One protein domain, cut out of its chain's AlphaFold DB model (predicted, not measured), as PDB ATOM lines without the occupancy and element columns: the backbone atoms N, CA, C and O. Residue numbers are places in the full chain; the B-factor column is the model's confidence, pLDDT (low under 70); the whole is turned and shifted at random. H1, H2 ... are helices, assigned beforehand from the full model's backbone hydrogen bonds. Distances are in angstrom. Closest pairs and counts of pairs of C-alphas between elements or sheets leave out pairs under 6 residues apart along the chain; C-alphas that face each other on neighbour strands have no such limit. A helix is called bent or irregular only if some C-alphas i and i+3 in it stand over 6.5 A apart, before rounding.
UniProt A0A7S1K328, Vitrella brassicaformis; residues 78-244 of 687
ATOM      1  N   ASP A  78     306.259 194.826 215.034       67.44
ATOM      2  CA  ASP A  78     305.902 195.344 213.715       67.44
ATOM      3  C   ASP A  78     306.993 195.068 212.677       67.44
ATOM      4  O   ASP A  78     306.669 194.706 211.553       67.44
ATOM      5  N   ALA A  79     308.284 195.158 213.027       67.50
ATOM      6  CA  ALA A  79     309.379 194.826 212.112       67.50
ATOM      7  C   ALA A  79     309.282 193.375 211.603       67.50
ATOM      8  O   ALA A  79     309.402 193.139 210.399       67.50
ATOM      9  N   TYR A  80     308.964 192.419 212.483       70.00
ATOM     10  CA  TYR A  80     308.676 191.042 212.072       70.00
ATOM     11  C   TYR A  80     307.420 190.939 211.194       70.00
ATOM     12  O   TYR A  80     307.424 190.196 210.209       70.00
ATOM     13  N   ALA A  81     306.354 191.685 211.503       73.94
ATOM     14  CA  ALA A  81     305.150 191.724 210.672       73.94
ATOM     15  C   ALA A  81     305.444 192.284 209.265       73.94
ATOM     16  O   ALA A  81     305.035 191.679 208.273       73.94
ATOM     17  N   TYR A  82     306.218 193.368 209.164       76.56
ATOM     18  CA  TYR A  82     306.671 193.944 207.899       76.56
ATOM     19  C   TYR A  82     307.518 192.950 207.093       76.56
ATOM     20  O   TYR A  82     307.258 192.777 205.906       76.56
ATOM     21  N   GLU A  83     308.440 192.202 207.712       77.19
ATOM     22  CA  GLU A  83     309.167 191.135 207.005       77.19
ATOM     23  C   GLU A  83     308.238 190.033 206.474       77.19
ATOM     24  O   GLU A  83     308.412 189.587 205.339       77.19
ATOM     25  N   ARG A  84     307.234 189.592 207.251       81.69
ATOM     26  CA  ARG A  84     306.241 188.603 206.780       81.69
ATOM     27  C   ARG A  84     305.404 189.150 205.614       81.69
ATOM     28  O   ARG A  84     305.126 188.404 204.674       81.69
ATOM     29  N   ILE A  85     305.037 190.433 205.647       85.19
ATOM     30  CA  ILE A  85     304.330 191.130 204.558       85.19
ATOM     31  C   ILE A  85     305.217 191.210 203.309       85.19
ATOM     32  O   ILE A  85     304.762 190.885 202.212       85.19
ATOM     33  N   CYS A  86     306.496 191.557 203.456       85.50
ATOM     34  CA  CYS A  86     307.443 191.590 202.347       85.50
ATOM     35  C   CYS A  86     307.699 190.191 201.751       85.50
ATOM     36  O   CYS A  86     307.729 190.065 200.530       85.50
ATOM     37  N   ASP A  87     307.783 189.132 202.567       86.56
ATOM     38  CA  ASP A  87     307.843 187.729 202.108       86.56
ATOM     39  C   ASP A  87     306.579 187.319 201.321       86.56
ATOM     40  O   ASP A  87     306.662 186.560 200.352       86.56
ATOM     41  N   ALA A  88     305.397 187.811 201.710       86.56
ATOM     42  CA  ALA A  88     304.153 187.573 200.977       86.56
ATOM     43  C   ALA A  88     304.138 188.318 199.629       86.56
ATOM     44  O   ALA A  88     303.802 187.728 198.599       86.56
ATOM     45  N   ILE A  89     304.575 189.580 199.615       86.12
ATOM     46  CA  ILE A  89     304.745 190.390 198.402       86.12
ATOM     47  C   ILE A  89     305.751 189.741 197.437       86.12
ATOM     48  O   ILE A  89     305.469 189.616 196.246       86.12
ATOM     49  N   ASP A  90     306.893 189.264 197.938       85.94
ATOM     50  CA  ASP A  90     307.934 188.587 197.154       85.94
ATOM     51  C   ASP A  90     307.385 187.352 196.417       85.94
ATOM     52  O   ASP A  90     307.687 187.126 195.238       85.94
ATOM     53  N   ARG A  91     306.495 186.595 197.075       86.56
ATOM     54  CA  ARG A  91     305.763 185.463 196.482       86.56
ATOM     55  C   ARG A  91     304.746 185.922 195.435       86.56
ATOM     56  O   ARG A  91     304.759 185.389 194.329       86.56
ATOM     57  N   VAL A  92     303.918 186.930 195.721       84.81
ATOM     58  CA  VAL A  92     302.929 187.461 194.756       84.81
ATOM     59  C   VAL A  92     303.616 187.984 193.486       84.81
ATOM     60  O   VAL A  92     303.224 187.607 192.382       84.81
ATOM     61  N   CYS A  93     304.711 188.737 193.619       83.44
ATOM     62  CA  CYS A  93     305.546 189.186 192.497       83.44
ATOM     63  C   CYS A  93     306.287 188.045 191.774       83.44
ATOM     64  O   CYS A  93     306.818 188.255 190.687       83.44
ATOM     65  N   SER A  94     306.364 186.845 192.360       85.00
ATOM     66  CA  SER A  94     306.893 185.650 191.686       85.00
ATOM     67  C   SER A  94     305.842 184.969 190.806       85.00
ATOM     68  O   SER A  94     306.187 184.484 189.733       85.00
ATOM     69  N   PHE A  95     304.570 184.969 191.220       87.44
ATOM     70  CA  PHE A  95     303.463 184.438 190.414       87.44
ATOM     71  C   PHE A  95     302.991 185.415 189.328       87.44
ATOM     72  O   PHE A  95     302.656 184.991 188.225       87.44
ATOM     73  N   PHE A  96     302.986 186.721 189.617       86.38
ATOM     74  CA  PHE A  96     302.436 187.754 188.734       86.38
ATOM     75  C   PHE A  96     303.472 188.848 188.416       86.38
ATOM     76  O   PHE A  96     303.305 189.994 188.837       86.38
ATOM     77  N   PRO A  97     304.533 188.551 187.637       81.19
ATOM     78  CA  PRO A  97     305.611 189.507 187.356       81.19
ATOM     79  C   PRO A  97     305.152 190.771 186.602       81.19
ATOM     80  O   PRO A  97     305.852 191.781 186.626       81.19
ATOM     81  N   GLN A  98     303.972 190.755 185.972       82.00
ATOM     82  CA  GLN A  98     303.352 191.941 185.363       82.00
ATOM     83  C   GLN A  98     302.785 192.921 186.409       82.00
ATOM     84  O   GLN A  98     302.827 194.132 186.199       82.00
ATOM     85  N   ALA A  99     302.315 192.429 187.563       81.12
ATOM     86  CA  ALA A  99     301.785 193.271 188.639       81.12
ATOM     87  C   ALA A  99     302.879 194.102 189.336       81.12
ATOM     88  O   ALA A  99     302.578 195.117 189.958       81.12
ATOM     89  N   THR A 100     304.150 193.723 189.177       82.81
ATOM     90  CA  THR A 100     305.339 194.377 189.746       82.81
ATOM     91  C   THR A 100     305.373 195.896 189.533       82.81
ATOM     92  O   THR A 100     305.702 196.634 190.460       82.81
ATOM     93  N   GLN A 101     304.999 196.389 188.344       82.56
ATOM     94  CA  GLN A 101     304.981 197.832 188.049       82.56
ATOM     95  C   GLN A 101     303.821 198.556 188.749       82.56
ATOM     96  O   GLN A 101     303.998 199.649 189.286       82.56
ATOM     97  N   LEU A 102     302.643 197.926 188.801       84.94
ATOM     98  CA  LEU A 102     301.485 198.457 189.523       84.94
ATOM     99  C   LEU A 102     301.746 198.475 191.035       84.94
ATOM    100  O   LEU A 102     301.405 199.449 191.697       84.94
ATOM    101  N   LEU A 103     302.423 197.457 191.569       85.31
ATOM    102  CA  LEU A 103     302.829 197.411 192.970       85.31
ATOM    103  C   LEU A 103     303.847 198.507 193.316       85.31
ATOM    104  O   LEU A 103     303.700 199.144 194.352       85.31
ATOM    105  N   VAL A 104     304.845 198.769 192.459       86.94
ATOM    106  CA  VAL A 104     305.752 199.921 192.641       86.94
ATOM    107  C   VAL A 104     304.957 201.224 192.722       86.94
ATOM    108  O   VAL A 104     305.254 202.043 193.585       86.94
ATOM    109  N   LYS A 105     303.927 201.406 191.882       86.12
ATOM    110  CA  LYS A 105     303.062 202.588 191.971       86.12
ATOM    111  C   LYS A 105     302.297 202.632 193.299       86.12
ATOM    112  O   LYS A 105     302.351 203.646 193.981       86.12
ATOM    113  N   VAL A 106     301.663 201.533 193.712       86.62
ATOM    114  CA  VAL A 106     300.936 201.440 194.994       86.62
ATOM    115  C   VAL A 106     301.853 201.714 196.199       86.62
ATOM    116  O   VAL A 106     301.419 202.359 197.148       86.62
ATOM    117  N   LEU A 107     303.127 201.307 196.149       87.12
ATOM    118  CA  LEU A 107     304.153 201.620 197.158       87.12
ATOM    119  C   LEU A 107     304.666 203.075 197.110       87.12
ATOM    120  O   LEU A 107     305.374 203.498 198.020       87.12
ATOM    121  N   GLY A 108     304.347 203.834 196.060       85.56
ATOM    122  CA  GLY A 108     304.503 205.290 196.022       85.56
ATOM    123  C   GLY A 108     303.250 205.987 196.551       85.56
ATOM    124  O   GLY A 108     303.331 206.758 197.501       85.56
ATOM    125  N   ASP A 109     302.088 205.622 196.000       83.75
ATOM    126  CA  ASP A 109     300.762 206.152 196.358       83.75
ATOM    127  C   ASP A 109     300.421 205.945 197.860       83.75
ATOM    128  O   ASP A 109     299.564 206.644 198.392       83.75
ATOM    129  N   ASN A 110     301.086 205.002 198.552       84.31
ATOM    130  CA  ASN A 110     300.927 204.714 199.988       84.31
ATOM    131  C   ASN A 110     302.201 204.981 200.822       84.31
ATOM    132  O   ASN A 110     302.372 204.365 201.878       84.31
ATOM    133  N   GLN A 111     303.117 205.854 200.382       81.50
ATOM    134  CA  GLN A 111     304.176 206.335 201.280       81.50
ATOM    135  C   GLN A 111     303.556 207.134 202.447       81.50
ATOM    136  O   GLN A 111     302.687 207.975 202.214       81.50
ATOM    137  N   PRO A 112     303.988 206.918 203.706       81.19
ATOM    138  CA  PRO A 112     303.488 207.705 204.830       81.19
ATOM    139  C   PRO A 112     303.842 209.195 204.675       81.19
ATOM    140  O   PRO A 112     304.956 209.534 204.268       81.19
ATOM    141  N   HIS A 113     302.904 210.083 205.032       77.06
ATOM    142  CA  HIS A 113     303.054 211.546 204.964       77.06
ATOM    143  C   HIS A 113     304.230 212.058 205.812       77.06
ATOM    144  O   HIS A 113     304.479 211.525 206.883       77.06
ATOM    145  N   HIS A 114     304.915 213.125 205.381       67.81
ATOM    146  CA  HIS A 114     306.114 213.706 206.032       67.81
ATOM    147  C   HIS A 114     305.963 214.079 207.512       67.81
ATOM    148  O   HIS A 114     306.951 214.025 208.229       67.81
ATOM    149  N   ARG A 115     304.745 214.345 207.995       58.16
ATOM    150  CA  ARG A 115     304.466 214.605 209.419       58.16
ATOM    151  C   ARG A 115     304.127 213.349 210.244       58.16
ATOM    152  O   ARG A 115     303.641 213.473 211.366       58.16
ATOM    153  N   LYS A 116     304.331 212.132 209.719       68.94
ATOM    154  CA  LYS A 116     304.236 210.894 210.518       68.94
ATOM    155  C   LYS A 116     305.491 210.686 211.370       68.94
ATOM    156  O   LYS A 116     306.532 211.295 211.143       68.94
ATOM    157  N   ASN A 117     305.385 209.814 212.376       69.31
ATOM    158  CA  ASN A 117     306.517 209.509 213.249       69.31
ATOM    159  C   ASN A 117     307.698 208.954 212.426       69.31
ATOM    160  O   ASN A 117     307.513 208.156 211.504       69.31
ATOM    161  N   VAL A 118     308.920 209.337 212.798       72.44
ATOM    162  CA  VAL A 118     310.164 208.936 212.124       72.44
ATOM    163  C   VAL A 118     310.277 207.409 212.022       72.44
ATOM    164  O   VAL A 118     310.743 206.890 211.008       72.44
ATOM    165  N   GLU A 119     309.784 206.676 213.020       74.25
ATOM    166  CA  GLU A 119     309.731 205.208 213.040       74.25
ATOM    167  C   GLU A 119     308.869 204.611 211.912       74.25
ATOM    168  O   GLU A 119     309.248 203.595 211.324       74.25
ATOM    169  N   GLU A 120     307.751 205.249 211.540       77.75
ATOM    170  CA  GLU A 120     306.928 204.814 210.402       77.75
ATOM    171  C   GLU A 120     307.718 204.939 209.092       77.75
ATOM    172  O   GLU A 120     307.755 204.007 208.286       77.75
ATOM    173  N   HIS A 121     308.425 206.060 208.906       80.31
ATOM    174  CA  HIS A 121     309.290 206.280 207.745       80.31
ATOM    175  C   HIS A 121     310.471 205.312 207.700       80.31
ATOM    176  O   HIS A 121     310.811 204.817 206.621       80.31
ATOM    177  N   GLN A 122     311.073 205.004 208.853       80.88
ATOM    178  CA  GLN A 122     312.142 204.015 208.944       80.88
ATOM    179  C   GLN A 122     311.653 202.619 208.547       80.88
ATOM    180  O   GLN A 122     312.262 201.978 207.689       80.88
ATOM    181  N   ASN A 123     310.539 202.159 209.117       81.50
ATOM    182  CA  ASN A 123     310.011 200.818 208.869       81.50
ATOM    183  C   ASN A 123     309.484 200.645 207.438       81.50
ATOM    184  O   ASN A 123     309.753 199.619 206.807       81.50
ATOM    185  N   TYR A 124     308.831 201.667 206.874       85.62
ATOM    186  CA  TYR A 124     308.425 201.660 205.467       85.62
ATOM    187  C   TYR A 124     309.645 201.592 204.535       85.62
ATOM    188  O   TYR A 124     309.712 200.746 203.644       85.62
ATOM    189  N   THR A 125     310.667 202.412 204.792       86.81
ATOM    190  CA  THR A 125     311.897 202.448 203.982       86.81
ATOM    191  C   THR A 125     312.687 201.142 204.075       86.81
ATOM    192  O   THR A 125     313.122 200.617 203.051       86.81
ATOM    193  N   ARG A 126     312.815 200.560 205.275       84.94
ATOM    194  CA  ARG A 126     313.424 199.238 205.497       84.94
ATOM    195  C   ARG A 126     312.714 198.157 204.673       84.94
ATOM    196  O   ARG A 126     313.377 197.388 203.979       84.94
ATOM    197  N   SER A 127     311.381 198.164 204.671       85.94
ATOM    198  CA  SER A 127     310.540 197.252 203.878       85.94
ATOM    199  C   SER A 127     310.752 197.422 202.366       85.94
ATOM    200  O   SER A 127     310.918 196.444 201.633       85.94
ATOM    201  N   MET A 128     310.821 198.669 201.886       87.62
ATOM    202  CA  MET A 128     311.121 198.976 200.485       87.62
ATOM    203  C   MET A 128     312.521 198.495 200.073       87.62
ATOM    204  O   MET A 128     312.663 197.825 199.050       87.62
ATOM    205  N   LEU A 129     313.562 198.788 200.860       87.38
ATOM    206  CA  LEU A 129     314.943 198.388 200.555       87.38
ATOM    207  C   LEU A 129     315.137 196.859 200.610       87.38
ATOM    208  O   LEU A 129     315.884 196.307 199.801       87.38
ATOM    209  N   TRP A 130     314.403 196.153 201.476       86.19
ATOM    210  CA  TRP A 130     314.350 194.685 201.492       86.19
ATOM    211  C   TRP A 130     313.787 194.122 200.174       86.19
ATOM    212  O   TRP A 130     314.413 193.269 199.539       86.19
ATOM    213  N   LEU A 131     312.652 194.655 199.700       86.12
ATOM    214  CA  LEU A 131     312.055 194.271 198.410       86.12
ATOM    215  C   LEU A 131     312.982 194.612 197.229       86.12
ATOM    216  O   LEU A 131     313.124 193.818 196.297       86.12
ATOM    217  N   CYS A 132     313.671 195.753 197.302       87.75
ATOM    218  CA  CYS A 132     314.655 196.215 196.320       87.75
ATOM    219  C   CYS A 132     315.801 195.207 196.102       87.75
ATOM    220  O   CYS A 132     316.209 194.978 194.961       87.75
ATOM    221  N   ARG A 133     316.285 194.571 197.182       84.56
ATOM    222  CA  ARG A 133     317.371 193.572 197.144       84.56
ATOM    223  C   ARG A 133     316.934 192.233 196.542       84.56
ATOM    224  O   ARG A 133     317.734 191.579 195.881       84.56
ATOM    225  N   ARG A 134     315.674 191.823 196.738       83.19
ATOM    226  CA  ARG A 134     315.148 190.524 196.257       83.19
ATOM    227  C   ARG A 134     314.535 190.571 194.858       83.19
ATOM    228  O   ARG A 134     314.603 189.583 194.130       83.19
ATOM    229  N   LYS A 135     313.944 191.702 194.459       84.06
ATOM    230  CA  LYS A 135     313.256 191.856 193.166       84.06
ATOM    231  C   LYS A 135     313.932 192.933 192.309       84.06
ATOM    232  O   LYS A 135     313.494 194.085 192.318       84.06
ATOM    233  N   PRO A 136     314.937 192.578 191.477       82.19
ATOM    234  CA  PRO A 136     315.628 193.547 190.615       82.19
ATOM    235  C   PRO A 136     314.687 194.260 189.628       82.19
ATOM    236  O   PRO A 136     314.949 195.395 189.245       82.19
ATOM    237  N   GLN A 137     313.547 193.648 189.288       83.94
ATOM    238  CA  GLN A 137     312.477 194.257 188.487       83.94
ATOM    239  C   GLN A 137     311.829 195.489 189.157       83.94
ATOM    240  O   GLN A 137     311.358 196.381 188.457       83.94
ATOM    241  N   MET A 138     311.823 195.566 190.496       85.62
ATOM    242  CA  MET A 138     311.310 196.717 191.260       85.62
ATOM    243  C   MET A 138     312.393 197.754 191.581       85.62
ATOM    244  O   MET A 138     312.066 198.913 191.833       85.62
ATOM    245  N   ARG A 139     313.674 197.357 191.568       87.44
ATOM    246  CA  ARG A 139     314.830 198.140 192.047       87.44
ATOM    247  C   ARG A 139     314.852 199.581 191.534       87.44
ATOM    248  O   ARG A 139     314.957 200.512 192.325       87.44
ATOM    249  N   ALA A 140     314.698 199.777 190.225       86.94
ATOM    250  CA  ALA A 140     314.724 201.107 189.610       86.94
ATOM    251  C   ALA A 140     313.516 201.994 189.982       86.94
ATOM    252  O   ALA A 140     313.614 203.216 189.909       86.94
ATOM    253  N   GLY A 141     312.384 201.398 190.370       86.06
ATOM    254  CA  GLY A 141     311.207 202.117 190.861       86.06
ATOM    255  C   GLY A 141     311.316 202.453 192.346       86.06
ATOM    256  O   GLY A 141     311.166 203.607 192.734       86.06
ATOM    257  N   ILE A 142     311.677 201.462 193.167       90.19
ATOM    258  CA  ILE A 142     311.868 201.633 194.613       90.19
ATOM    259  C   ILE A 142     312.955 202.674 194.913       90.19
ATOM    260  O   ILE A 142     312.739 203.550 195.745       90.19
ATOM    261  N   LEU A 143     314.095 202.639 194.212       89.25
ATOM    262  CA  LEU A 143     315.163 203.623 194.423       89.25
ATOM    263  C   LEU A 143     314.744 205.046 194.024       89.25
ATOM    264  O   LEU A 143     315.180 205.994 194.668       89.25
ATOM    265  N   LYS A 144     313.860 205.219 193.028       88.44
ATOM    266  CA  LYS A 144     313.283 206.537 192.706       88.44
ATOM    267  C   LYS A 144     312.386 207.048 193.830       88.44
ATOM    268  O   LYS A 144     312.526 208.201 194.213       88.44
ATOM    269  N   LEU A 145     311.518 206.197 194.382       87.94
ATOM    270  CA  LEU A 145     310.653 206.554 195.513       87.94
ATOM    271  C   LEU A 145     311.449 206.845 196.794       87.94
ATOM    272  O   LEU A 145     311.072 207.722 197.562       87.94
ATOM    273  N   PHE A 146     312.567 206.149 197.016       89.06
ATOM    274  CA  PHE A 146     313.481 206.435 198.125       89.06
ATOM    275  C   PHE A 146     314.219 207.772 197.938       89.06
ATOM    276  O   PHE A 146     314.285 208.564 198.872       89.06
ATOM    277  N   ILE A 147     314.722 208.067 196.733       86.19
ATOM    278  CA  ILE A 147     315.371 209.356 196.433       86.19
ATOM    279  C   ILE A 147     314.366 210.513 196.512       86.19
ATOM    280  O   ILE A 147     314.697 211.544 197.087       86.19
ATOM    281  N   ALA A 148     313.139 210.335 196.008       84.44
ATOM    282  CA  ALA A 148     312.057 211.302 196.194       84.44
ATOM    283  C   ALA A 148     311.807 211.560 197.688       84.44
ATOM    284  O   ALA A 148     311.840 212.706 198.114       84.44
ATOM    285  N   ARG A 149     311.725 210.504 198.508       84.38
ATOM    286  CA  ARG A 149     311.547 210.632 199.962       84.38
ATOM    287  C   ARG A 149     312.662 211.421 200.656       84.38
ATOM    288  O   ARG A 149     312.386 212.188 201.571       84.38
ATOM    289  N   LEU A 150     313.914 211.253 200.230       84.38
ATOM    290  CA  LEU A 150     315.037 212.051 200.740       84.38
ATOM    291  C   LEU A 150     314.920 213.533 200.345       84.38
ATOM    292  O   LEU A 150     315.318 214.396 201.124       84.38
ATOM    293  N   ILE A 151     314.362 213.824 199.165       80.81
ATOM    294  CA  ILE A 151     314.078 215.190 198.709       80.81
ATOM    295  C   ILE A 151     312.911 215.787 199.505       80.81
ATOM    296  O   ILE A 151     313.060 216.907 199.972       80.81
ATOM    297  N   ASP A 152     311.817 215.052 199.738       77.56
ATOM    298  CA  ASP A 152     310.684 215.517 200.561       77.56
ATOM    299  C   ASP A 152     311.164 216.001 201.941       77.56
ATOM    300  O   ASP A 152     310.825 217.094 202.386       77.56
ATOM    301  N   PHE A 153     312.011 215.201 202.602       75.94
ATOM    302  CA  PHE A 153     312.603 215.551 203.894       75.94
ATOM    303  C   PHE A 153     313.535 216.771 203.805       75.94
ATOM    304  O   PHE A 153     313.461 217.653 204.653       75.94
ATOM    305  N   ASP A 154     314.402 216.852 202.789       78.31
ATOM    306  CA  ASP A 154     315.298 218.002 202.580       78.31
ATOM    307  C   ASP A 154     314.554 219.261 202.072       78.31
ATOM    308  O   ASP A 154     315.148 220.338 202.029       78.31
ATOM    309  N   VAL A 155     313.272 219.159 201.698       72.62
ATOM    310  CA  VAL A 155     312.381 220.288 201.372       72.62
ATOM    311  C   VAL A 155     311.600 220.754 202.601       72.62
ATOM    312  O   VAL A 155     311.683 221.940 202.899       72.62
ATOM    313  N   GLU A 156     310.944 219.870 203.369       67.12
ATOM    314  CA  GLU A 156     310.215 220.274 204.596       67.12
ATOM    315  C   GLU A 156     311.160 221.004 205.576       67.12
ATOM    316  O   GLU A 156     310.859 222.107 206.019       67.12
ATOM    317  N   ILE A 157     312.388 220.488 205.766       64.81
ATOM    318  CA  ILE A 157     313.460 221.102 206.588       64.81
ATOM    319  C   ILE A 157     313.864 222.524 206.111       64.81
ATOM    320  O   ILE A 157     314.593 223.235 206.809       64.81
ATOM    321  N   LYS A 158     313.436 222.956 204.917       56.28
ATOM    322  CA  LYS A 158     313.644 224.314 204.377       56.28
ATOM    323  C   LYS A 158     312.375 225.169 204.336       56.28
ATOM    324  O   LYS A 158     312.512 226.381 204.183       56.28
ATOM    325  N   GLU A 159     311.187 224.573 204.441       52.91
ATOM    326  CA  GLU A 159     309.899 225.287 204.455       52.91
ATOM    327  C   GLU A 159     309.352 225.530 205.875       52.91
ATOM    328  O   GLU A 159     308.367 226.251 206.024       52.91
ATOM    329  N   ASP A 160     310.041 225.041 206.915       49.84
ATOM    330  CA  ASP A 160     309.853 225.425 208.326       49.84
ATOM    331  C   ASP A 160     310.184 226.923 208.588       49.84
ATOM    332  O   ASP A 160     311.147 227.277 209.274       49.84
ATOM    333  N   ASP A 161     309.358 227.840 208.065       52.16
ATOM    334  CA  ASP A 161     309.222 229.196 208.612       52.16
ATOM    335  C   ASP A 161     308.477 229.098 209.960       52.16
ATOM    336  O   ASP A 161     307.291 228.733 209.969       52.16
ATOM    337  N   PRO A 162     309.107 229.475 211.096       50.28
ATOM    338  CA  PRO A 162     308.511 229.374 212.433       50.28
ATOM    339  C   PRO A 162     307.264 230.257 212.644       50.28
ATOM    340  O   PRO A 162     306.660 230.236 213.720       50.28
ATOM    341  N   ASN A 163     306.858 231.051 211.648       47.16
ATOM    342  CA  ASN A 163     305.628 231.839 211.675       47.16
ATOM    343  C   ASN A 163     304.407 231.128 211.075       47.16
ATOM    344  O   ASN A 163     303.284 231.584 211.334       47.16
ATOM    345  N   SER A 164     304.597 230.049 210.306       51.84
ATOM    346  CA  SER A 164     303.497 229.307 209.683       51.84
ATOM    347  C   SER A 164     302.695 228.527 210.738       51.84
ATOM    348  O   SER A 164     303.223 227.715 211.494       51.84
ATOM    349  N   ILE A 165     301.395 228.824 210.848       55.31
ATOM    350  CA  ILE A 165     300.478 228.138 211.772       55.31
ATOM    351  C   ILE A 165     299.511 227.300 210.947       55.31
ATOM    352  O   ILE A 165     298.703 227.845 210.195       55.31
ATOM    353  N   ASP A 166     299.566 225.985 211.141       57.22
ATOM    354  CA  ASP A 166     298.546 225.067 210.647       57.22
ATOM    355  C   ASP A 166     297.229 225.286 211.415       57.22
ATOM    356  O   ASP A 166     297.184 225.223 212.649       57.22
ATOM    357  N   ILE A 167     296.165 225.625 210.685       61.31
ATOM    358  CA  ILE A 167     294.909 226.124 211.259       61.31
ATOM    359  C   ILE A 167     294.119 224.994 211.931       61.31
ATOM    360  O   ILE A 167     293.530 225.212 212.992       61.31
ATOM    361  N   GLU A 168     294.116 223.788 211.355       61.94
ATOM    362  CA  GLU A 168     293.361 222.659 211.915       61.94
ATOM    363  C   GLU A 168     293.993 222.161 213.219       61.94
ATOM    364  O   GLU A 168     293.295 221.892 214.198       61.94
ATOM    365  N   GLU A 169     295.324 222.111 213.259       60.16
ATOM    366  CA  GLU A 169     296.096 221.680 214.423       60.16
ATOM    367  C   GLU A 169     296.066 222.719 215.558       60.16
ATOM    368  O   GLU A 169     295.938 222.353 216.730       60.16
ATOM    369  N   TYR A 170     296.099 224.016 215.225       70.81
ATOM    370  CA  TYR A 170     295.866 225.094 216.189       70.81
ATOM    371  C   TYR A 170     294.466 225.000 216.815       70.81
ATOM    372  O   TYR A 170     294.350 225.057 218.039       70.81
ATOM    373  N   GLU A 171     293.407 224.797 216.020       73.69
ATOM    374  CA  GLU A 171     292.042 224.633 216.543       73.69
ATOM    375  C   GLU A 171     291.859 223.330 217.343       73.69
ATOM    376  O   GLU A 171     291.118 223.316 218.330       73.69
ATOM    377  N   LEU A 172     292.552 222.243 216.984       74.56
ATOM    378  CA  LEU A 172     292.560 221.005 217.769       74.56
ATOM    379  C   LEU A 172     293.215 221.221 219.142       74.56
ATOM    380  O   LEU A 172     292.585 220.961 220.169       74.56
ATOM    381  N   TRP A 173     294.431 221.775 219.178       77.25
ATOM    382  CA  TRP A 173     295.130 222.095 220.426       77.25
ATOM    383  C   TRP A 173     294.335 223.080 221.293       77.25
ATOM    384  O   TRP A 173     294.195 222.885 222.501       77.25
ATOM    385  N   LYS A 174     293.748 224.111 220.678       78.94
ATOM    386  CA  LYS A 174     292.862 225.083 221.332       78.94
ATOM    387  C   LYS A 174     291.672 224.382 221.992       78.94
ATOM    388  O   LYS A 174     291.409 224.642 223.161       78.94
ATOM    389  N   ARG A 175     291.007 223.431 221.320       76.69
ATOM    390  CA  ARG A 175     289.929 222.612 221.921       76.69
ATOM    391  C   ARG A 175     290.408 221.783 223.116       76.69
ATOM    392  O   ARG A 175     289.708 221.733 224.125       76.69
ATOM    393  N   GLU A 176     291.594 221.178 223.052       74.00
ATOM    394  CA  GLU A 176     292.175 220.457 224.197       74.00
ATOM    395  C   GLU A 176     292.446 221.386 225.388       74.00
ATOM    396  O   GLU A 176     292.066 221.068 226.517       74.00
ATOM    397  N   GLN A 177     293.039 222.561 225.147       75.56
ATOM    398  CA  GLN A 177     293.268 223.553 226.201       75.56
ATOM    399  C   GLN A 177     291.953 224.069 226.794       75.56
ATOM    400  O   GLN A 177     291.870 224.243 228.004       75.56
ATOM    401  N   LEU A 178     290.907 224.257 225.983       75.44
ATOM    402  CA  LEU A 178     289.578 224.654 226.457       75.44
ATOM    403  C   LEU A 178     288.908 223.569 227.311       75.44
ATOM    404  O   LEU A 178     288.278 223.900 228.315       75.44
ATOM    405  N   ASN A 179     289.089 222.289 226.978       73.56
ATOM    406  CA  ASN A 179     288.634 221.173 227.813       73.56
ATOM    407  C   ASN A 179     289.405 221.097 229.142       73.56
ATOM    408  O   ASN A 179     288.810 220.864 230.192       73.56
ATOM    409  N   PHE A 180     290.716 221.342 229.133       71.44
ATOM    410  CA  PHE A 180     291.511 221.400 230.364       71.44
ATOM    411  C   PHE A 180     291.119 222.602 231.244       71.44
ATOM    412  O   PHE A 180     290.956 222.471 232.458       71.44
ATOM    413  N   LEU A 181     290.896 223.764 230.626       71.88
ATOM    414  CA  LEU A 181     290.491 225.004 231.287       71.88
ATOM    415  C   LEU A 181     289.076 224.903 231.886       71.88
ATOM    416  O   LEU A 181     288.860 225.363 233.005       71.88
ATOM    417  N   SER A 182     288.126 224.265 231.192       73.75
ATOM    418  CA  SER A 182     286.766 224.050 231.710       73.75
ATOM    419  C   SER A 182     286.748 223.073 232.890       73.75
ATOM    420  O   SER A 182     286.045 223.323 233.872       73.75
ATOM    421  N   VAL A 183     287.596 222.036 232.873       71.81
ATOM    422  CA  VAL A 183     287.823 221.168 234.039       71.81
ATOM    423  C   VAL A 183     288.408 221.965 235.210       71.81
ATOM    424  O   VAL A 183     287.866 221.878 236.311       71.81
ATOM    425  N   GLN A 184     289.431 222.804 234.997       69.75
ATOM    426  CA  GLN A 184     289.986 223.652 236.066       69.75
ATOM    427  C   GLN A 184     288.952 224.608 236.685       69.75
ATOM    428  O   GLN A 184     288.910 224.737 237.909       69.75
ATOM    429  N   VAL A 185     288.097 225.237 235.872       77.81
ATOM    430  CA  VAL A 185     287.019 226.118 236.358       77.81
ATOM    431  C   VAL A 185     285.949 225.319 237.114       77.81
ATOM    432  O   VAL A 185     285.538 225.729 238.196       77.81
ATOM    433  N   SER A 186     285.542 224.147 236.610       70.69
ATOM    434  CA  SER A 186     284.531 223.291 237.263       70.69
ATOM    435  C   SER A 186     284.971 222.732 238.626       70.69
ATOM    436  O   SER A 186     284.138 222.519 239.504       70.69
ATOM    437  N   VAL A 187     286.281 222.554 238.827       76.31
ATOM    438  CA  VAL A 187     286.902 222.138 240.100       76.31
ATOM    439  C   VAL A 187     287.200 223.340 241.021       76.31
ATOM    440  O   VAL A 187     287.642 223.159 242.152       76.31
ATOM    441  N   GLY A 188     286.958 224.579 240.572       72.19
ATOM    442  CA  GLY A 188     287.284 225.801 241.319       72.19
ATOM    443  C   GLY A 188     288.788 226.079 241.432       72.19
ATOM    444  O   GLY A 188     289.205 226.911 242.234       72.19
ATOM    445  N   ALA A 189     289.613 225.394 240.635       65.69
ATOM    446  CA  ALA A 189     291.068 225.540 240.620       65.69
ATOM    447  C   ALA A 189     291.547 226.760 239.809       65.69
ATOM    448  O   ALA A 189     292.732 227.091 239.844       65.69
ATOM    449  N   LYS A 190     290.644 227.416 239.067       71.50
ATOM    450  CA  LYS A 190     290.913 228.641 238.312       71.50
ATOM    451  C   LYS A 190     289.671 229.526 238.236       71.50
ATOM    452  O   LYS A 190     288.561 229.017 238.095       71.50
ATOM    453  N   ASP A 191     289.869 230.840 238.304       78.88
ATOM    454  CA  ASP A 191     288.792 231.829 238.207       78.88
ATOM    455  C   ASP A 191     288.156 231.804 236.795       78.88
ATOM    456  O   ASP A 191     288.890 231.942 235.803       78.88
ATOM    457  N   PRO A 192     286.821 231.651 236.657       75.12
ATOM    458  CA  PRO A 192     286.141 231.759 235.367       75.12
ATOM    459  C   PRO A 192     286.418 233.083 234.637       75.12
ATOM    460  O   PRO A 192     286.502 233.075 233.411       75.12
ATOM    461  N   ALA A 193     286.623 234.201 235.343       76.44
ATOM    462  CA  ALA A 193     286.948 235.487 234.727       76.44
ATOM    463  C   ALA A 193     288.349 235.491 234.089       76.44
ATOM    464  O   ALA A 193     288.536 236.037 232.999       76.44
ATOM    465  N   GLU A 194     289.339 234.843 234.715       72.75
ATOM    466  CA  GLU A 194     290.679 234.697 234.133       72.75
ATOM    467  C   GLU A 194     290.673 233.697 232.968       72.75
ATOM    468  O   GLU A 194     291.280 233.953 231.923       72.75
ATOM    469  N   ALA A 195     289.943 232.586 233.110       72.06
ATOM    470  CA  ALA A 195     289.734 231.632 232.027       72.06
ATOM    471  C   ALA A 195     289.094 232.304 230.800       72.06
ATOM    472  O   ALA A 195     289.617 232.167 229.695       72.06
ATOM    473  N   GLN A 196     288.027 233.087 230.992       73.81
ATOM    474  CA  GLN A 196     287.334 233.806 229.921       73.81
ATOM    475  C   GLN A 196     288.203 234.911 229.295       73.81
ATOM    476  O   GLN A 196     288.165 235.114 228.082       73.81
ATOM    477  N   LYS A 197     289.051 235.581 230.087       80.12
ATOM    478  CA  LYS A 197     290.028 236.557 229.579       80.12
ATOM    479  C   LYS A 197     291.075 235.915 228.662       80.12
ATOM    480  O   LYS A 197     291.416 236.509 227.648       80.12
ATOM    481  N   LEU A 198     291.560 234.718 228.997       71.81
ATOM    482  CA  LEU A 198     292.523 233.969 228.174       71.81
ATOM    483  C   LEU A 198     291.859 233.380 226.913       71.81
ATOM    484  O   LEU A 198     292.478 233.327 225.858       71.81
ATOM    485  N   LEU A 199     290.579 233.011 227.013       73.50
ATOM    486  CA  LEU A 199     289.713 232.575 225.907       73.50
ATOM    487  C   LEU A 199     289.538 233.642 224.813       73.50
ATOM    488  O   LEU A 199     289.518 233.313 223.631       73.50
ATOM    489  N   ASN A 200     289.416 234.907 225.222       78.38
ATOM    490  CA  ASN A 200     289.193 236.049 224.330       78.38
ATOM    491  C   ASN A 200     290.492 236.611 223.710       78.38
ATOM    492  O   ASN A 200     290.428 237.503 222.867       78.38
ATOM    493  N   ASP A 201     291.662 236.128 224.136       81.38
ATOM    494  CA  ASP A 201     292.985 236.630 223.746       81.38
ATOM    495  C   ASP A 201     293.617 235.701 222.691       81.38
ATOM    496  O   ASP A 201     294.513 234.893 222.962       81.38
ATOM    497  N   GLU A 202     293.081 235.755 221.466       77.00
ATOM    498  CA  GLU A 202     293.467 234.832 220.391       77.00
ATOM    499  C   GLU A 202     294.939 234.995 219.969       77.00
ATOM    500  O   GLU A 202     295.613 234.014 219.645       77.00
ATOM    501  N   GLU A 203     295.470 236.217 220.024       74.94
ATOM    502  CA  GLU A 203     296.862 236.497 219.671       74.94
ATOM    503  C   GLU A 203     297.827 235.862 220.685       74.94
ATOM    504  O   GLU A 203     298.789 235.195 220.293       74.94
ATOM    505  N   ARG A 204     297.502 235.926 221.984       74.50
ATOM    506  CA  ARG A 204     298.221 235.205 223.043       74.50
ATOM    507  C   ARG A 204     298.071 233.691 222.946       74.50
ATOM    508  O   ARG A 204     299.041 232.984 223.211       74.50
ATOM    509  N   LEU A 205     296.910 233.168 222.544       74.19
ATOM    510  CA  LEU A 205     296.746 231.733 222.272       74.19
ATOM    511  C   LEU A 205     297.664 231.277 221.127       74.19
ATOM    512  O   LEU A 205     298.341 230.258 221.255       74.19
ATOM    513  N   ARG A 206     297.752 232.048 220.034       71.50
ATOM    514  CA  ARG A 206     298.693 231.786 218.926       71.50
ATOM    515  C   ARG A 206     300.155 231.928 219.371       71.50
ATOM    516  O   ARG A 206     301.001 231.150 218.934       71.50
ATOM    517  N   GLN A 207     300.467 232.862 220.272       68.38
ATOM    518  CA  GLN A 207     301.809 233.011 220.844       68.38
ATOM    519  C   GLN A 207     302.191 231.825 221.747       68.38
ATOM    520  O   GLN A 207     303.292 231.299 221.613       68.38
ATOM    521  N   LEU A 208     301.285 231.355 222.612       67.81
ATOM    522  CA  LEU A 208     301.485 230.159 223.443       67.81
ATOM    523  C   LEU A 208     301.679 228.893 222.592       67.81
ATOM    524  O   LEU A 208     302.508 228.054 222.935       67.81
ATOM    525  N   TYR A 209     300.971 228.785 221.464       65.31
ATOM    526  CA  TYR A 209     301.167 227.713 220.491       65.31
ATOM    527  C   TYR A 209     302.561 227.774 219.837       65.31
ATOM    528  O   TYR A 209     303.297 226.788 219.875       65.31
ATOM    529  N   ARG A 210     302.983 228.944 219.330       58.12
ATOM    530  CA  ARG A 210     304.338 229.155 218.770       58.12
ATOM    531  C   ARG A 210     305.451 228.839 219.775       58.12
ATOM    532  O   ARG A 210     306.397 228.141 219.431       58.12
ATOM    533  N   MET A 211     305.304 229.278 221.029       59.06
ATOM    534  CA  MET A 211     306.254 229.002 222.122       59.06
ATOM    535  C   MET A 211     306.438 227.502 222.417       59.06
ATOM    536  O   MET A 211     307.419 227.131 223.055       59.06
ATOM    537  N   ARG A 212     305.521 226.636 221.961       54.62
ATOM    538  CA  ARG A 212     305.615 225.172 222.086       54.62
ATOM    539  C   ARG A 212     306.273 224.495 220.872       54.62
ATOM    540  O   ARG A 212     306.721 223.364 221.006       54.62
ATOM    541  N   ARG A 213     306.320 225.150 219.704       52.81
ATOM    542  CA  ARG A 213     306.629 224.522 218.399       52.81
ATOM    543  C   ARG A 213     308.010 224.878 217.812       52.81
ATOM    544  O   ARG A 213     308.292 224.546 216.672       52.81
ATOM    545  N   GLY A 214     308.859 225.588 218.559       55.50
ATOM    546  CA  GLY A 214     309.977 226.353 217.983       55.50
ATOM    547  C   GLY A 214     311.164 225.580 217.381       55.50
ATOM    548  O   GLY A 214     311.782 226.097 216.457       55.50
ATOM    549  N   GLU A 215     311.515 224.390 217.889       50.47
ATOM    550  CA  GLU A 215     312.741 223.670 217.463       50.47
ATOM    551  C   GLU A 215     312.591 222.137 217.353       50.47
ATOM    552  O   GLU A 215     313.283 221.504 216.555       50.47
ATOM    553  N   GLU A 216     311.693 221.517 218.131       51.91
ATOM    554  CA  GLU A 216     311.649 220.053 218.305       51.91
ATOM    555  C   GLU A 216     311.305 219.288 217.011       51.91
ATOM    556  O   GLU A 216     311.842 218.206 216.767       51.91
ATOM    557  N   ASP A 217     310.433 219.844 216.166       52.97
ATOM    558  CA  ASP A 217     309.948 219.177 214.949       52.97
ATOM    559  C   ASP A 217     310.953 219.273 213.786       52.97
ATOM    560  O   ASP A 217     311.186 218.279 213.091       52.97
ATOM    561  N   ILE A 218     311.660 220.404 213.668       57.06
ATOM    562  CA  ILE A 218     312.793 220.588 212.743       57.06
ATOM    563  C   ILE A 218     313.867 219.529 213.028       57.06
ATOM    564  O   ILE A 218     314.369 218.867 212.113       57.06
ATOM    565  N   ASP A 219     314.212 219.314 214.306       60.84
ATOM    566  CA  ASP A 219     315.217 218.312 214.666       60.84
ATOM    567  C   ASP A 219     314.696 216.867 214.538       60.84
ATOM    568  O   ASP A 219     315.503 215.975 214.265       60.84
ATOM    569  N   LYS A 220     313.381 216.598 214.645       62.03
ATOM    570  CA  LYS A 220     312.793 215.288 214.278       62.03
ATOM    571  C   LYS A 220     312.943 215.013 212.784       62.03
ATOM    572  O   LYS A 220     313.424 213.940 212.421       62.03
ATOM    573  N   MET A 221     312.609 215.975 211.922       66.62
ATOM    574  CA  MET A 221     312.764 215.821 210.471       66.62
ATOM    575  C   MET A 221     314.237 215.671 210.077       66.62
ATOM    576  O   MET A 221     314.587 214.755 209.330       66.62
ATOM    577  N   ALA A 222     315.138 216.466 210.663       69.81
ATOM    578  CA  ALA A 222     316.579 216.321 210.453       69.81
ATOM    579  C   ALA A 222     317.129 214.968 210.948       69.81
ATOM    580  O   ALA A 222     317.997 214.380 210.300       69.81
ATOM    581  N   GLN A 223     316.625 214.440 212.070       68.88
ATOM    582  CA  GLN A 223     316.956 213.089 212.543       68.88
ATOM    583  C   GLN A 223     316.380 211.997 211.630       68.88
ATOM    584  O   GLN A 223     317.052 210.989 211.402       68.88
ATOM    585  N   GLY A 224     315.182 212.188 211.074       71.25
ATOM    586  CA  GLY A 224     314.590 211.287 210.087       71.25
ATOM    587  C   GLY A 224     315.423 211.209 208.810       71.25
ATOM    588  O   GLY A 224     315.778 210.109 208.386       71.25
ATOM    589  N   LEU A 225     315.835 212.357 208.265       80.75
ATOM    590  CA  LEU A 225     316.721 212.424 207.103       80.75
ATOM    591  C   LEU A 225     318.069 211.726 207.362       80.75
ATOM    592  O   LEU A 225     318.502 210.928 206.532       80.75
ATOM    593  N   ASP A 226     318.704 211.951 208.521       76.56
ATOM    594  CA  ASP A 226     319.954 211.263 208.893       76.56
ATOM    595  C   ASP A 226     319.779 209.722 208.942       76.56
ATOM    596  O   ASP A 226     320.644 208.990 208.454       76.56
ATOM    597  N   HIS A 227     318.656 209.209 209.469       76.56
ATOM    598  CA  HIS A 227     318.373 207.762 209.514       76.56
ATOM    599  C   HIS A 227     318.054 207.166 208.137       76.56
ATOM    600  O   HIS A 227     318.550 206.085 207.807       76.56
ATOM    601  N   LEU A 228     317.254 207.859 207.317       83.25
ATOM    602  CA  LEU A 228     316.958 207.449 205.942       83.25
ATOM    603  C   LEU A 228     318.247 207.375 205.114       83.25
ATOM    604  O   LEU A 228     318.487 206.375 204.435       83.25
ATOM    605  N   MET A 229     319.117 208.383 205.238       82.50
ATOM    606  CA  MET A 229     320.441 208.391 204.612       82.50
ATOM    607  C   MET A 229     321.319 207.232 205.098       82.50
ATOM    608  O   MET A 229     321.950 206.589 204.261       82.50
ATOM    609  N   SER A 230     321.336 206.913 206.403       78.06
ATOM    610  CA  SER A 230     322.091 205.757 206.921       78.06
ATOM    611  C   SER A 230     321.651 204.456 206.257       78.06
ATOM    612  O   SER A 230     322.475 203.797 205.636       78.06
ATOM    613  N   MET A 231     320.351 204.137 206.272       79.62
ATOM    614  CA  MET A 231     319.841 202.910 205.644       79.62
ATOM    615  C   MET A 231     320.128 202.855 204.136       79.62
ATOM    616  O   MET A 231     320.385 201.779 203.596       79.62
ATOM    617  N   GLY A 232     320.125 204.007 203.456       81.06
ATOM    618  CA  GLY A 232     320.561 204.122 202.064       81.06
ATOM    619  C   GLY A 232     322.041 203.773 201.869       81.06
ATOM    620  O   GLY A 232     322.376 203.033 200.945       81.06
ATOM    621  N   PHE A 233     322.928 204.253 202.746       81.88
ATOM    622  CA  PHE A 233     324.352 203.903 202.721       81.88
ATOM    623  C   PHE A 233     324.605 202.438 203.082       81.88
ATOM    624  O   PHE A 233     325.371 201.781 202.380       81.88
ATOM    625  N   ASP A 234     323.937 201.911 204.107       75.81
ATOM    626  CA  ASP A 234     324.056 200.516 204.538       75.81
ATOM    627  C   ASP A 234     323.619 199.560 203.409       75.81
ATOM    628  O   ASP A 234     324.323 198.600 203.082       75.81
ATOM    629  N   PHE A 235     322.512 199.880 202.724       83.00
ATOM    630  CA  PHE A 235     322.059 199.179 201.518       83.00
ATOM    631  C   PHE A 235     323.088 199.261 200.378       83.00
ATOM    632  O   PHE A 235     323.464 198.234 199.813       83.00
ATOM    633  N   LEU A 236     323.586 200.459 200.046       81.00
ATOM    634  CA  LEU A 236     324.577 200.640 198.976       81.00
ATOM    635  C   LEU A 236     325.894 199.907 199.273       81.00
ATOM    636  O   LEU A 236     326.459 199.282 198.376       81.00
ATOM    637  N   GLN A 237     326.361 199.916 200.522       78.06
ATOM    638  CA  GLN A 237     327.540 199.167 200.953       78.06
ATOM    639  C   GLN A 237     327.312 197.653 200.822       78.06
ATOM    640  O   GLN A 237     328.162 196.952 200.273       78.06
ATOM    641  N   ALA A 238     326.153 197.144 201.254       77.19
ATOM    642  CA  ALA A 238     325.793 195.730 201.142       77.19
ATOM    643  C   ALA A 238     325.569 195.250 199.691       77.19
ATOM    644  O   ALA A 238     325.591 194.043 199.438       77.19
ATOM    645  N   GLU A 239     325.334 196.161 198.743       79.38
ATOM    646  CA  GLU A 239     325.272 195.894 197.299       79.38
ATOM    647  C   GLU A 239     326.667 195.929 196.649       79.38
ATOM    648  O   GLU A 239     327.036 195.004 195.920       79.38
ATOM    649  N   LEU A 240     327.483 196.943 196.959       77.56
ATOM    650  CA  LEU A 240     328.858 197.062 196.457       77.56
ATOM    651  C   LEU A 240     329.753 195.908 196.936       77.56
ATOM    652  O   LEU A 240     330.579 195.417 196.168       77.56
ATOM    653  N   LEU A 241     329.550 195.420 198.166       75.12
ATOM    654  CA  LEU A 241     330.239 194.234 198.686       75.12
ATOM    655  C   LEU A 241     329.770 192.930 198.021       75.12
ATOM    656  O   LEU A 241     330.587 192.045 197.789       75.12
ATOM    657  N   SER A 242     328.489 192.798 197.650       74.00
ATOM    658  CA  SER A 242     328.047 191.625 196.876       74.00
ATOM    659  C   SER A 242     328.598 191.620 195.446       74.00
ATOM    660  O   SER A 242     328.905 190.554 194.919       74.00
ATOM    661  N   LEU A 243     328.801 192.796 194.840       70.75
ATOM    662  CA  LEU A 243     329.445 192.919 193.527       70.75
ATOM    663  C   LEU A 243     330.943 192.573 193.578       70.75
ATOM    664  O   LEU A 243     331.456 191.971 192.637       70.75
ATOM    665  N   SER A 244     331.644 192.891 194.673       66.06
ATOM    666  CA  SER A 244     333.074 192.577 194.844       66.06
ATOM    667  C   SER A 244     333.366 191.166 195.378       66.06
ATOM    668  O   SER A 244     334.533 190.801 195.524       66.06
TER     669      SER A 244
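Overview. This is residues 78 to 244 of the 687 residues of a protein of Vitrella brassicaformis (UniProt A0A7S1K328). Two lobes make a long rod: a larger lobe of five helices side by side, H1, H2, H3, H4 and H8, and a small head of H5, H6 and H7 at one end. In the larger lobe H3, H4 and H8 form the core, with H1 packing on H3 and H2 on H4; residues 160 to 166 and 211 to 215 join the lobes. The larger lobe is an up-and-down bundle, each helix running against the one before it in the chain. The printed part has 167 residues with eight named helices, H1 to H8 in order, and no named strand: all helix. It is only just loose, close to extended, with a radius of gyration of the C-alphas of 22.7 A and spans of 72 by 30 by 24 A.

Arrangement. H8, residues 216 to 243, is the longest helix. It touches H3, residues 118 to 134, the same way at a shallow tilt of 15 degrees; the closest C-alphas, of Val 118 and Gly 224, are 5.4 A apart. H4, residues 136 to 159, touches H8 with residues 150 to 157 alone, closest at the C-alphas of Phe 153 and Leu 225, 6.1 A. H3 and H4 form a helical hairpin, closest at the C-alphas of Cys 132 and Arg 139, 4.7 A. H1, residues 78 to 95, touches H3 at 33 degrees, a shallow tilt only just short of steep; the closest C-alphas are those of Tyr 82 and Ser 127, 6.5 A. H2, residues 99 to 109, touches H4, closest at the C-alphas of Val 104 and Gly 141, 6.1 A. H5, residues 167 to 186, and H6, residues 192 to 199, form another helical hairpin, closest at the C-alphas of Val 185 and Pro 192, 5.8 A. H7, residues 202 to 210, only just touches H5, about perpendicular at 73 degrees, with 3 pairs of C-alphas within 8 A, the closest those of Tyr 170 and Tyr 209, 7.3 A. H6 and H7 touch only at the corner. Each O i to N i+4 pair is within hydrogen-bond range in H1, H2, H3, H5, H6 and H7; in H4 16 of 20 are, in H8 23 of 24.

Along the chain. H1 begins at C-alpha 78, (305.902, 195.344, 213.715), and spans 25.8 A. H3 spans 24.8 A, H5 28.1 A. H4, 35.1 A, is irregular: C-alphas 137 and 140 are 7.3 A apart. H8, 40.8 A, ends at C-alpha 243, (329.445, 192.919, 193.527).

Size, cuts and confidence. The C-alphas farthest apart, of Ala 193 and Ser 244, are 74.6 A apart. The printed part has no cut and no long link. Mean pLDDT of the printed part is 75.4; 40 residues are under 70, among them 156 to 169 and 207 to 223.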